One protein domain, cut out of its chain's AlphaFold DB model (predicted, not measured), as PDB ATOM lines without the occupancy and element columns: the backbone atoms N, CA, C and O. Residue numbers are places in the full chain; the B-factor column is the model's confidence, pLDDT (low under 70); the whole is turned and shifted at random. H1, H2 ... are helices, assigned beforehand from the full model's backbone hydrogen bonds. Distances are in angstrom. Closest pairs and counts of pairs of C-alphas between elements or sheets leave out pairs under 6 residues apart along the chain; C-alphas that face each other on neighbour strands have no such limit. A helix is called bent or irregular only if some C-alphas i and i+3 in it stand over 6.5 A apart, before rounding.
ATOM      1  N   PRO A   8     138.753 123.680 141.125       52.12
ATOM      2  CA  PRO A   8     139.283 125.032 140.957       52.12
ATOM      3  C   PRO A   8     139.437 125.432 139.483       52.12
ATOM      4  O   PRO A   8     139.309 126.604 139.159       52.12
ATOM      5  N   GLU A   9     139.597 124.464 138.578       52.78
ATOM      6  CA  GLU A   9     139.689 124.689 137.126       52.78
ATOM      7  C   GLU A   9     138.376 125.174 136.487       52.78
ATOM      8  O   GLU A   9     138.388 125.723 135.392       52.78
ATOM      9  N   LYS A  10     137.229 125.022 137.168       50.47
ATOM     10  CA  LYS A  10     135.931 125.548 136.702       50.47
ATOM     11  C   LYS A  10     135.628 126.961 137.215       50.47
ATOM     12  O   LYS A  10     134.566 127.495 136.901       50.47
ATOM     13  N   LEU A  11     136.535 127.570 137.987       48.41
ATOM     14  CA  LEU A  11     136.434 128.961 138.449       48.41
ATOM     15  C   LEU A  11     136.901 129.935 137.356       48.41
ATOM     16  O   LEU A  11     137.799 130.742 137.564       48.41
ATOM     17  N   THR A  12     136.308 129.844 136.168       54.34
ATOM     18  CA  THR A  12     136.704 130.646 134.998       54.34
ATOM     19  C   THR A  12     136.041 132.020 134.971       54.34
ATOM     20  O   THR A  12     136.464 132.906 134.233       54.34
ATOM     21  N   LYS A  13     134.995 132.240 135.781       57.12
ATOM     22  CA  LYS A  13     134.284 133.521 135.805       57.12
ATOM     23  C   LYS A  13     134.896 134.449 136.863       57.12
ATOM     24  O   LYS A  13     134.867 134.096 138.044       57.12
ATOM     25  N   PRO A  14     135.326 135.676 136.503       61.34
ATOM     26  CA  PRO A  14     135.859 136.674 137.443       61.34
ATOM     27  C   PRO A  14     134.974 136.923 138.680       61.34
ATOM     28  O   PRO A  14     135.465 137.237 139.763       61.34
ATOM     29  N   ILE A  15     133.660 136.721 138.541       66.31
ATOM     30  CA  ILE A  15     132.670 136.835 139.621       66.31
ATOM     31  C   ILE A  15     132.869 135.762 140.708       66.31
ATOM     32  O   ILE A  15     132.688 136.043 141.891       66.31
ATOM     33  N   GLN A  16     133.262 134.539 140.343       69.06
ATOM     34  CA  GLN A  16     133.455 133.446 141.302       69.06
ATOM     35  C   GLN A  16     134.741 133.622 142.115       69.06
ATOM     36  O   GLN A  16     134.745 133.367 143.320       69.06
ATOM     37  N   LEU A  17     135.805 134.129 141.485       74.06
ATOM     38  CA  LEU A  17     137.030 134.507 142.187       74.06
ATOM     39  C   LEU A  17     136.738 135.617 143.209       74.06
ATOM     40  O   LEU A  17     137.140 135.517 144.366       74.06
ATOM     41  N   LEU A  18     135.954 136.629 142.824       75.50
ATOM     42  CA  LEU A  18     135.526 137.708 143.719       75.50
ATOM     43  C   LEU A  18     134.720 137.195 144.923       75.50
ATOM     44  O   LEU A  18     134.937 137.655 146.044       75.50
ATOM     45  N   ALA A  19     133.841 136.212 144.715       79.75
ATOM     46  CA  ALA A  19     133.094 135.577 145.799       79.75
ATOM     47  C   ALA A  19     134.019 134.856 146.797       79.75
ATOM     48  O   ALA A  19     133.851 135.014 148.006       79.75
ATOM     49  N   ALA A  20     135.028 134.121 146.314       83.12
ATOM     50  CA  ALA A  20     136.007 133.455 147.176       83.12
ATOM     51  C   ALA A  20     136.809 134.458 148.024       83.12
ATOM     52  O   ALA A  20     136.975 134.271 149.231       83.12
ATOM     53  N   TRP A  21     137.240 135.564 147.417       83.50
ATOM     54  CA  TRP A  21     137.941 136.632 148.127       83.50
ATOM     55  C   TRP A  21     137.066 137.339 149.171       83.50
ATOM     56  O   TRP A  21     137.559 137.684 150.243       83.50
ATOM     57  N   LEU A  22     135.765 137.506 148.909       85.31
ATOM     58  CA  LEU A  22     134.823 138.098 149.863       85.31
ATOM     59  C   LEU A  22     134.588 137.191 151.081       85.31
ATOM     60  O   LEU A  22     134.551 137.675 152.212       85.31
ATOM     61  N   VAL A  23     134.505 135.873 150.871       89.56
ATOM     62  CA  VAL A  23     134.465 134.890 151.968       89.56
ATOM     63  C   VAL A  23     135.755 134.946 152.792       89.56
ATOM     64  O   VAL A  23     135.694 134.946 154.022       89.56
ATOM     65  N   GLY A  24     136.912 135.060 152.133       88.56
ATOM     66  CA  GLY A  24     138.203 135.246 152.801       88.56
ATOM     67  C   GLY A  24     138.254 136.517 153.652       88.56
ATOM     68  O   GLY A  24     138.647 136.458 154.817       88.56
ATOM     69  N   LEU A  25     137.790 137.650 153.114       90.38
ATOM     70  CA  LEU A  25     137.723 138.923 153.837       90.38
ATOM     71  C   LEU A  25     136.861 138.813 155.099       90.38
ATOM     72  O   LEU A  25     137.292 139.222 156.176       90.38
ATOM     73  N   LEU A  26     135.655 138.248 154.969       91.31
ATOM     74  CA  LEU A  26     134.751 138.057 156.102       91.31
ATOM     75  C   LEU A  26     135.380 137.149 157.158       91.31
ATOM     76  O   LEU A  26     135.366 137.493 158.335       91.31
ATOM     77  N   SER A  27     135.994 136.037 156.745       94.69
ATOM     78  CA  SER A  27     136.651 135.101 157.660       94.69
ATOM     79  C   SER A  27     137.792 135.758 158.449       94.69
ATOM     80  O   SER A  27     137.844 135.631 159.675       94.69
ATOM     81  N   ILE A  28     138.658 136.524 157.778       93.25
ATOM     82  CA  ILE A  28     139.781 137.224 158.417       93.25
ATOM     83  C   ILE A  28     139.270 138.304 159.376       93.25
ATOM     84  O   ILE A  28     139.674 138.325 160.539       93.25
ATOM     85  N   SER A  29     138.341 139.159 158.945       93.12
ATOM     86  CA  SER A  29     137.789 140.210 159.806       93.12
ATOM     87  C   SER A  29     137.054 139.630 161.016       93.12
ATOM     88  O   SER A  29     137.239 140.113 162.132       93.12
ATOM     89  N   SER A  30     136.292 138.544 160.842       93.62
ATOM     90  CA  SER A  30     135.683 137.820 161.963       93.62
ATOM     91  C   SER A  30     136.735 137.289 162.936       93.62
ATOM     92  O   SER A  30     136.567 137.450 164.142       93.62
ATOM     93  N   SER A  31     137.838 136.717 162.442       94.00
ATOM     94  CA  SER A  31     138.919 136.230 163.309       94.00
ATOM     95  C   SER A  31     139.570 137.355 164.126       94.00
ATOM     96  O   SER A  31     139.825 137.171 165.314       94.00
ATOM     97  N   PHE A  32     139.756 138.544 163.540       93.81
ATOM     98  CA  PHE A  32     140.315 139.703 164.238       93.81
ATOM     99  C   PHE A  32     139.372 140.257 165.302       93.81
ATOM    100  O   PHE A  32     139.826 140.545 166.405       93.81
ATOM    101  N   LEU A  33     138.068 140.362 165.017       93.38
ATOM    102  CA  LEU A  33     137.092 140.823 166.009       93.38
ATOM    103  C   LEU A  33     136.933 139.826 167.163       93.38
ATOM    104  O   LEU A  33     136.856 140.241 168.317       93.38
ATOM    105  N   VAL A  34     136.919 138.522 166.869       95.88
ATOM    106  CA  VAL A  34     136.860 137.475 167.900       95.88
ATOM    107  C   VAL A  34     138.135 137.473 168.742       95.88
ATOM    108  O   VAL A  34     138.064 137.384 169.962       95.88
ATOM    109  N   ALA A  35     139.314 137.614 168.135       92.94
ATOM    110  CA  ALA A  35     140.554 137.740 168.896       92.94
ATOM    111  C   ALA A  35     140.556 139.012 169.763       92.94
ATOM    112  O   ALA A  35     140.901 138.955 170.941       92.94
ATOM    113  N   ALA A  36     140.096 140.141 169.218       92.56
ATOM    114  CA  ALA A  36     140.010 141.409 169.935       92.56
ATOM    115  C   ALA A  36     139.063 141.350 171.143       92.56
ATOM    116  O   ALA A  36     139.342 141.999 172.150       92.56
ATOM    117  N   SER A  37     137.977 140.572 171.074       92.75
ATOM    118  CA  SER A  37     137.037 140.419 172.192       92.75
ATOM    119  C   SER A  37     137.548 139.518 173.318       92.75
ATOM    120  O   SER A  37     137.015 139.579 174.422       92.75
ATOM    121  N   ASN A  38     138.569 138.695 173.056       93.88
ATOM    122  CA  ASN A  38     139.157 137.774 174.031       93.88
ATOM    123  C   ASN A  38     140.479 138.287 174.635       93.88
ATOM    124  O   ASN A  38     141.033 137.645 175.523       93.88
ATOM    125  N   ILE A  39     141.003 139.423 174.164       93.75
ATOM    126  CA  ILE A  39     142.242 140.024 174.670       93.75
ATOM    127  C   ILE A  39     141.911 141.146 175.659       93.75
ATOM    128  O   ILE A  39     141.233 142.110 175.313       93.75
ATOM    129  N   GLU A  40     142.460 141.063 176.872       89.06
ATOM    130  CA  GLU A  40     142.275 142.077 177.926       89.06
ATOM    131  C   GLU A  40     143.125 143.343 177.705       89.06
ATOM    132  O   GLU A  40     142.822 144.423 178.213       89.06
ATOM    133  N   ILE A  41     144.202 143.232 176.923       94.31
ATOM    134  CA  ILE A  41     145.130 144.330 176.655       94.31
ATOM    135  C   ILE A  41     144.525 145.287 175.614       94.31
ATOM    136  O   ILE A  41     144.499 145.005 174.413       94.31
ATOM    137  N   ALA A  42     144.100 146.466 176.077       87.94
ATOM    138  CA  ALA A  42     143.344 147.441 175.288       87.94
ATOM    139  C   ALA A  42     144.018 147.873 173.972       87.94
ATOM    140  O   ALA A  42     143.343 148.022 172.956       87.94
ATOM    141  N   TRP A  43     145.344 148.052 173.951       91.75
ATOM    142  CA  TRP A  43     146.042 148.486 172.732       91.75
ATOM    143  C   TRP A  43     146.098 147.388 171.661       91.75
ATOM    144  O   TRP A  43     146.028 147.693 170.472       91.75
ATOM    145  N   GLN A  44     146.180 146.116 172.067       91.69
ATOM    146  CA  GLN A  44     146.201 144.969 171.152       91.69
ATOM    147  C   GLN A  44     144.817 144.741 170.546       91.69
ATOM    148  O   GLN A  44     144.691 144.587 169.331       91.69
ATOM    149  N   SER A  45     143.779 144.787 171.387       91.19
ATOM    150  CA  SER A  45     142.382 144.705 170.951       91.19
ATOM    151  C   SER A  45     142.032 145.860 170.003       91.19
ATOM    152  O   SER A  45     141.533 145.636 168.900       91.19
ATOM    153  N   GLY A  46     142.415 147.093 170.358       90.75
ATOM    154  CA  GLY A  46     142.221 148.270 169.509       90.75
ATOM    155  C   GLY A  46     142.926 148.170 168.152       90.75
ATOM    156  O   GLY A  46     142.327 148.502 167.130       90.75
ATOM    157  N   LEU A  47     144.162 147.655 168.112       94.62
ATOM    158  CA  LEU A  47     144.900 147.443 166.862       94.62
ATOM    159  C   LEU A  47     144.169 146.464 165.929       94.62
ATOM    160  O   LEU A  47     144.054 146.732 164.734       94.62
ATOM    161  N   LEU A  48     143.647 145.356 166.463       92.06
ATOM    162  CA  LEU A  48     142.912 144.349 165.689       92.06
ATOM    163  C   LEU A  48     141.585 144.887 165.139       92.06
ATOM    164  O   LEU A  48     141.233 144.595 163.996       92.06
ATOM    165  N   VAL A  49     140.875 145.712 165.915       93.50
ATOM    166  CA  VAL A  49     139.648 146.380 165.455       93.50
ATOM    167  C   VAL A  49     139.958 147.356 164.319       93.50
ATOM    168  O   VAL A  49     139.289 147.323 163.286       93.50
ATOM    169  N   ILE A  50     141.003 148.178 164.460       94.31
ATOM    170  CA  ILE A  50     141.443 149.095 163.397       94.31
ATOM    171  C   ILE A  50     141.849 148.306 162.148       94.31
ATOM    172  O   ILE A  50     141.434 148.660 161.044       94.31
ATOM    173  N   ALA A  51     142.603 147.216 162.311       93.19
ATOM    174  CA  ALA A  51     143.003 146.353 161.206       93.19
ATOM    175  C   ALA A  51     141.782 145.785 160.468       93.19
ATOM    176  O   ALA A  51     141.733 145.865 159.244       93.19
ATOM    177  N   ALA A  52     140.765 145.293 161.181       93.31
ATOM    178  CA  ALA A  52     139.539 144.782 160.570       93.31
ATOM    179  C   ALA A  52     138.753 145.867 159.809       93.31
ATOM    180  O   ALA A  52     138.257 145.609 158.712       93.31
ATOM    181  N   VAL A  53     138.677 147.088 160.354       93.38
ATOM    182  CA  VAL A  53     137.990 148.222 159.713       93.38
ATOM    183  C   VAL A  53     138.726 148.694 158.460       93.38
ATOM    184  O   VAL A  53     138.080 148.933 157.446       93.38
ATOM    185  N   VAL A  54     140.058 148.802 158.498       95.25
ATOM    186  CA  VAL A  54     140.884 149.253 157.358       95.25
ATOM    187  C   VAL A  54     140.977 148.191 156.258       95.25
ATOM    188  O   VAL A  54     141.082 148.530 155.078       95.25
ATOM    189  N   ASN A  55     140.886 146.908 156.611       92.44
ATOM    190  CA  ASN A  55     140.964 145.811 155.649       92.44
ATOM    191  C   ASN A  55     139.831 145.862 154.607       92.44
ATOM    192  O   ASN A  55     140.053 145.572 153.435       92.44
ATOM    193  N   VAL A  56     138.628 146.296 155.000       91.50
ATOM    194  CA  VAL A  56     137.462 146.397 154.104       91.50
ATOM    195  C   VAL A  56     137.655 147.418 152.964       91.50
ATOM    196  O   VAL A  56     137.550 147.020 151.803       91.50
ATOM    197  N   PRO A  57     137.956 148.712 153.213       93.38
ATOM    198  CA  PRO A  57     138.186 149.683 152.146       93.38
ATOM    199  C   PRO A  57     139.451 149.380 151.336       93.38
ATOM    200  O   PRO A  57     139.458 149.624 150.129       93.38
ATOM    201  N   LEU A  58     140.496 148.807 151.947       92.00
ATOM    202  CA  LEU A  58     141.692 148.371 151.221       92.00
ATOM    203  C   LEU A  58     141.347 147.270 150.209       92.00
ATOM    204  O   LEU A  58     141.721 147.353 149.040       92.00
ATOM    205  N   PHE A  59     140.574 146.275 150.647       90.00
ATOM    206  CA  PHE A  59     140.109 145.185 149.803       90.00
ATOM    207  C   PHE A  59     139.207 145.674 148.666       90.00
ATOM    208  O   PHE A  59     139.436 145.327 147.510       90.00
ATOM    209  N   LEU A  60     138.218 146.526 148.961       88.44
ATOM    210  CA  LEU A  60     137.351 147.111 147.933       88.44
ATOM    211  C   LEU A  60     138.149 147.935 146.917       88.44
ATOM    212  O   LEU A  60     137.865 147.866 145.724       88.44
ATOM    213  N   SER A  61     139.177 148.661 147.365       88.88
ATOM    214  CA  SER A  61     140.069 149.419 146.475       88.88
ATOM    215  C   SER A  61     140.880 148.499 145.558       88.88
ATOM    216  O   SER A  61     140.998 148.766 144.364       88.88
ATOM    217  N   ALA A  62     141.398 147.388 146.091       86.31
ATOM    218  CA  ALA A  62     142.095 146.372 145.305       86.31
ATOM    219  C   ALA A  62     141.169 145.704 144.277       86.31
ATOM    220  O   ALA A  62     141.536 145.585 143.109       86.31
ATOM    221  N   VAL A  63     139.949 145.334 144.675       82.75
ATOM    222  CA  VAL A  63     138.934 144.780 143.764       82.75
ATOM    223  C   VAL A  63     138.564 145.788 142.680       82.75
ATOM    224  O   VAL A  63     138.496 145.430 141.507       82.75
ATOM    225  N   PHE A  64     138.374 147.056 143.039       84.44
ATOM    226  CA  PHE A  64     138.080 148.116 142.082       84.44
ATOM    227  C   PHE A  64     139.223 148.313 141.074       84.44
ATOM    228  O   PHE A  64     138.973 148.402 139.873       84.44
ATOM    229  N   LEU A  65     140.482 148.314 141.525       83.19
ATOM    230  CA  LEU A  65     141.650 148.359 140.637       83.19
ATOM    231  C   LEU A  65     141.721 147.133 139.720       83.19
ATOM    232  O   LEU A  65     141.991 147.284 138.530       83.19
ATOM    233  N   LEU A  66     141.431 145.935 140.233       79.31
ATOM    234  CA  LEU A  66     141.373 144.717 139.421       79.31
ATOM    235  C   LEU A  66     140.284 144.800 138.343       79.31
ATOM    236  O   LEU A  66     140.535 144.457 137.194       79.31
ATOM    237  N   GLN A  67     139.103 145.318 138.681       74.31
ATOM    238  CA  GLN A  67     137.976 145.443 137.749       74.31
ATOM    239  C   GLN A  67     138.122 146.579 136.729       74.31
ATOM    240  O   GLN A  67     137.495 146.528 135.672       74.31
ATOM    241  N   THR A  68     138.902 147.618 137.032       80.06
ATOM    242  CA  THR A  68     139.043 148.793 136.155       80.06
ATOM    243  C   THR A  68     140.336 148.773 135.352       80.06
ATOM    244  O   THR A  68     140.307 149.025 134.152       80.06
ATOM    245  N   LYS A  69     141.462 148.452 135.994       73.12
ATOM    246  CA  LYS A  69     142.797 148.513 135.392       73.12
ATOM    247  C   LYS A  69     143.265 147.164 134.857       73.12
ATOM    248  O   LYS A  69     143.808 147.119 133.763       73.12
ATOM    249  N   PHE A  70     143.027 146.088 135.604       64.38
ATOM    250  CA  PHE A  70     143.484 144.735 135.253       64.38
ATOM    251  C   PHE A  70     142.384 143.862 134.636       64.38
ATOM    252  O   PHE A  70     142.572 142.666 134.438       64.38
ATOM    253  N   ARG A  71     141.232 144.455 134.294       65.25
ATOM    254  CA  ARG A  71     140.183 143.779 133.522       65.25
ATOM    255  C   ARG A  71     140.693 143.222 132.190       65.25
ATOM    256  O   ARG A  71     140.262 142.121 131.872       65.25
ATOM    257  N   PRO A  72     141.560 143.926 131.435       55.16
ATOM    258  CA  PRO A  72     142.169 143.366 130.238       55.16
ATOM    259  C   PRO A  72     142.992 142.125 130.582       55.16
ATOM    260  O   PRO A  72     142.623 141.062 130.110       55.16
ATOM    261  N   GLU A  73     143.946 142.241 131.518       57.50
ATOM    262  CA  GLU A  73     144.865 141.179 131.979       57.50
ATOM    263  C   GLU A  73     144.154 139.906 132.494       57.50
ATOM    264  O   GLU A  73     144.590 138.788 132.236       57.50
ATOM    265  N   LEU A  74     143.010 140.053 133.174       55.84
ATOM    266  CA  LEU A  74     142.164 138.939 133.639       55.84
ATOM    267  C   LEU A  74     141.293 138.305 132.537       55.84
ATOM    268  O   LEU A  74     140.640 137.293 132.786       55.84
ATOM    269  N   GLN A  75     141.245 138.905 131.347       51.34
ATOM    270  CA  GLN A  75     140.529 138.423 130.162       51.34
ATOM    271  C   GLN A  75     141.490 137.892 129.072       51.34
ATOM    272  O   GLN A  75     141.027 137.526 127.992       51.34
ATOM    273  N   GLU A  76     142.811 137.853 129.313       49.06
ATOM    274  CA  GLU A  76     143.816 137.690 128.243       49.06
ATOM    275  C   GLU A  76     144.144 136.276 127.780       49.06
ATOM    276  O   GLU A  76     144.947 136.170 126.861       49.06
ATOM    277  N   ASP A  77     143.562 135.195 128.298       54.09
ATOM    278  CA  ASP A  77     144.084 133.877 127.885       54.09
ATOM    279  C   ASP A  77     143.598 133.382 126.502       54.09
ATOM    280  O   ASP A  77     143.956 132.292 126.071       54.09
ATOM    281  N   SER A  78     142.839 134.179 125.733       51.38
ATOM    282  CA  SER A  78     142.641 133.882 124.294       51.38
ATOM    283  C   SER A  78     142.383 135.094 123.390       51.38
ATOM    284  O   SER A  78     142.854 135.130 122.252       51.38
ATOM    285  N   TYR A  79     141.683 136.126 123.871       41.84
ATOM    286  CA  TYR A  79     141.224 137.225 123.004       41.84
ATOM    287  C   TYR A  79     142.126 138.473 122.982       41.84
ATOM    288  O   TYR A  79     142.056 139.258 122.031       41.84
ATOM    289  N   TYR A  80     142.984 138.690 123.985       43.19
ATOM    290  CA  TYR A  80     143.743 139.946 124.093       43.19
ATOM    291  C   TYR A  80     145.033 139.968 123.271       43.19
ATOM    292  O   TYR A  80     145.357 140.981 122.649       43.19
ATOM    293  N   SER A  81     145.721 138.830 123.174       51.78
ATOM    294  CA  SER A  81     146.859 138.638 122.271       51.78
ATOM    295  C   SER A  81     146.463 138.897 120.811       51.78
ATOM    296  O   SER A  81     147.177 139.600 120.092       51.78
ATOM    297  N   SER A  82     145.269 138.455 120.401       48.69
ATOM    298  CA  SER A  82     144.699 138.723 119.071       48.69
ATOM    299  C   SER A  82     144.328 140.198 118.852       48.69
ATOM    300  O   SER A  82     144.540 140.737 117.765       48.69
ATOM    301  N   TYR A  83     143.821 140.892 119.879       44.81
ATOM    302  CA  TYR A  83     143.466 142.315 119.784       44.81
ATOM    303  C   TYR A  83     144.695 143.237 119.706       44.81
ATOM    304  O   TYR A  83     144.701 144.181 118.910       44.81
ATOM    305  N   LEU A  84     145.750 142.961 120.485       45.44
ATOM    306  CA  LEU A  84     147.002 143.731 120.449       45.44
ATOM    307  C   LEU A  84     147.789 143.478 119.150       45.44
ATOM    308  O   LEU A  84     148.309 144.419 118.547       45.44
ATOM    309  N   SER A  85     147.806 142.221 118.689       49.41
ATOM    310  CA  SER A  85     148.362 141.797 117.396       49.41
ATOM    311  C   SER A  85     147.744 142.575 116.228       49.41
ATOM    312  O   SER A  85     148.463 143.190 115.439       49.41
ATOM    313  N   ASN A  86     146.408 142.650 116.175       52.06
ATOM    314  CA  ASN A  86     145.704 143.306 115.072       52.06
ATOM    315  C   ASN A  86     145.774 144.841 115.091       52.06
ATOM    316  O   ASN A  86     145.606 145.457 114.040       52.06
ATOM    317  N   LYS A  87     145.990 145.485 116.249       44.56
ATOM    318  CA  LYS A  87     145.975 146.958 116.343       44.56
ATOM    319  C   LYS A  87     147.337 147.631 116.382       44.56
ATOM    320  O   LYS A  87     147.401 148.810 116.039       44.56
ATOM    321  N   THR A  88     148.399 146.960 116.825       46.09
ATOM    322  CA  THR A  88     149.614 147.697 117.218       46.09
ATOM    323  C   THR A  88     150.829 147.439 116.331       46.09
ATOM    324  O   THR A  88     151.765 148.229 116.392       46.09
ATOM    325  N   ASN A  89     150.820 146.433 115.443       45.25
ATOM    326  CA  ASN A  89     151.934 146.141 114.517       45.25
ATOM    327  C   ASN A  89     153.321 146.142 115.207       45.25
ATOM    328  O   ASN A  89     154.358 146.418 114.603       45.25
ATOM    329  N   THR A  90     153.331 145.897 116.517       41.62
ATOM    330  CA  THR A  90     154.523 145.828 117.341       41.62
ATOM    331  C   THR A  90     154.982 144.391 117.324       41.62
ATOM    332  O   THR A  90     154.203 143.469 117.556       41.62
ATOM    333  N   ILE A  91     156.265 144.209 117.028       46.38
ATOM    334  CA  ILE A  91     156.920 142.909 116.978       46.38
ATOM    335  C   ILE A  91     156.916 142.346 118.403       46.38
ATOM    336  O   ILE A  91     157.823 142.604 119.197       46.38
ATOM    337  N   VAL A  92     155.859 141.617 118.752       45.06
ATOM    338  CA  VAL A  92     155.825 140.797 119.956       45.06
ATOM    339  C   VAL A  92     156.901 139.742 119.751       45.06
ATOM    340  O   VAL A  92     156.921 139.048 118.734       45.06
ATOM    341  N   LYS A  93     157.856 139.665 120.683       49.09
ATOM    342  CA  LYS A  93     158.819 138.566 120.734       49.09
ATOM    343  C   LYS A  93     158.016 137.277 120.876       49.09
ATOM    344  O   LYS A  93     157.605 136.928 121.975       49.09
ATOM    345  N   VAL A  94     157.798 136.622 119.743       47.03
ATOM    346  CA  VAL A  94     157.186 135.306 119.601       47.03
ATOM    347  C   VAL A  94     157.901 134.380 120.580       47.03
ATOM    348  O   VAL A  94     159.090 134.079 120.428       47.03
ATOM    349  N   THR A  95     157.205 133.999 121.649       52.41
ATOM    350  CA  THR A  95     157.717 133.012 122.599       52.41
ATOM    351  C   THR A  95     157.890 131.710 121.815       52.41
ATOM    352  O   THR A  95     157.117 131.444 120.898       52.41
ATOM    353  N   LYS A  96     158.895 130.876 122.122       51.25
ATOM    354  CA  LYS A  96     159.166 129.621 121.375       51.25
ATOM    355  C   LYS A  96     157.921 128.737 121.152       51.25
ATOM    356  O   LYS A  96     157.909 127.973 120.196       51.25
ATOM    357  N   SER A  97     156.900 128.869 122.002       54.56
ATOM    358  CA  SER A  97     155.579 128.244 121.860       54.56
ATOM    359  C   SER A  97     154.834 128.666 120.586       54.56
ATOM    360  O   SER A  97     154.359 127.808 119.853       54.56
ATOM    361  N   ASP A  98     154.797 129.958 120.262       52.47
ATOM    362  CA  ASP A  98     154.056 130.488 119.107       52.47
ATOM    363  C   ASP A  98     154.775 130.177 117.791       52.47
ATOM    364  O   ASP A  98     154.150 129.849 116.787       52.47
ATOM    365  N   ALA A  99     156.113 130.194 117.800       55.12
ATOM    366  CA  ALA A  99     156.913 129.741 116.662       55.12
ATOM    367  C   ALA A  99     156.693 128.243 116.396       55.12
ATOM    368  O   ALA A  99     156.567 127.832 115.245       55.12
ATOM    369  N   HIS A 100     156.594 127.443 117.460       56.94
ATOM    370  CA  HIS A 100     156.260 126.026 117.362       56.94
ATOM    371  C   HIS A 100     154.818 125.815 116.883       56.94
ATOM    372  O   HIS A 100     154.571 124.897 116.109       56.94
TER     373      HIS A 100
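This is residues 8 to 100 of the 228 residues of an uncharacterized protein of Vibrio europaeus (UniProt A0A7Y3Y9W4). A long helical hairpin, H1 and H2 side by side and running opposite ways at a shallow tilt of 8 degrees, is followed beyond its open end by a loose tail that holds two short helices, H3 and H4. The tail makes no bundle with the hairpin: H3 and H4 touch no helix, and residues 85 to 91 and 93 to 100 stick out free. The printed part has 93 residues with four named helices, in the order H1, H2, H3, H4, and no named strand; its class is all helix. The whole is extended, with a radius of gyration of the C-alphas of 20.8 A, and the C-alphas span 64 by 26 by 23 A.

H1, residues 14 to 38, and H2, residues 42 to 68, form a helical hairpin. They touch, with 22 pairs of C-alphas within 8 A, and their closest C-alphas are those of Ala 36 and Ser 45, 4.2 A apart. Their lines stand at a shallow tilt of 8 degrees, and they run opposite ways, with their centres 10.5 A apart. H3, residues 80 to 88, is apart from H1 and from H2. H4, residues 96 to 100, is apart from H1, H2 and H3. In H1, H3 and H4 every O i to N i+4 pair is within hydrogen-bond range; in H2, 21 of 23 are.

Residues 8 to 13 come before H1, which begins with C-alpha 14 at (135.859, 136.674, 137.443) and measures 36.8 A from first to last C-alpha. H2 begins with C-alpha 42 at (143.344, 147.441, 175.288) and is the longest helix, with 27 residues and 39.4 A from first to last C-alpha. H3 has nine residues and measures 11.9 A; it is neither bent nor irregular, but only just: C-alphas 85 and 88 are 6.0 A apart. H4 has five residues, measures 6.1 A, and ends with C-alpha 100 at (156.260, 126.026, 117.362).

The two C-alphas farthest apart are those of Glu 40 and Asn 89, 64.3 A. The first and last printed C-alphas, those of Pro 8 and His 100, are 29.1 A apart. The link from H1 to H2 is tight, with 3 residues; the link from H2 to H3 is long, with 11; the link from H3 to H4 is short, with 7. The printed part has no cut. The mean pLDDT of the printed part is 73.2, with 40 residues under 70: residues 8 to 16 and residues 70 to 100. The mean is 86 for H1 and 89 for H2, but 47 for H3 and 54 for H4.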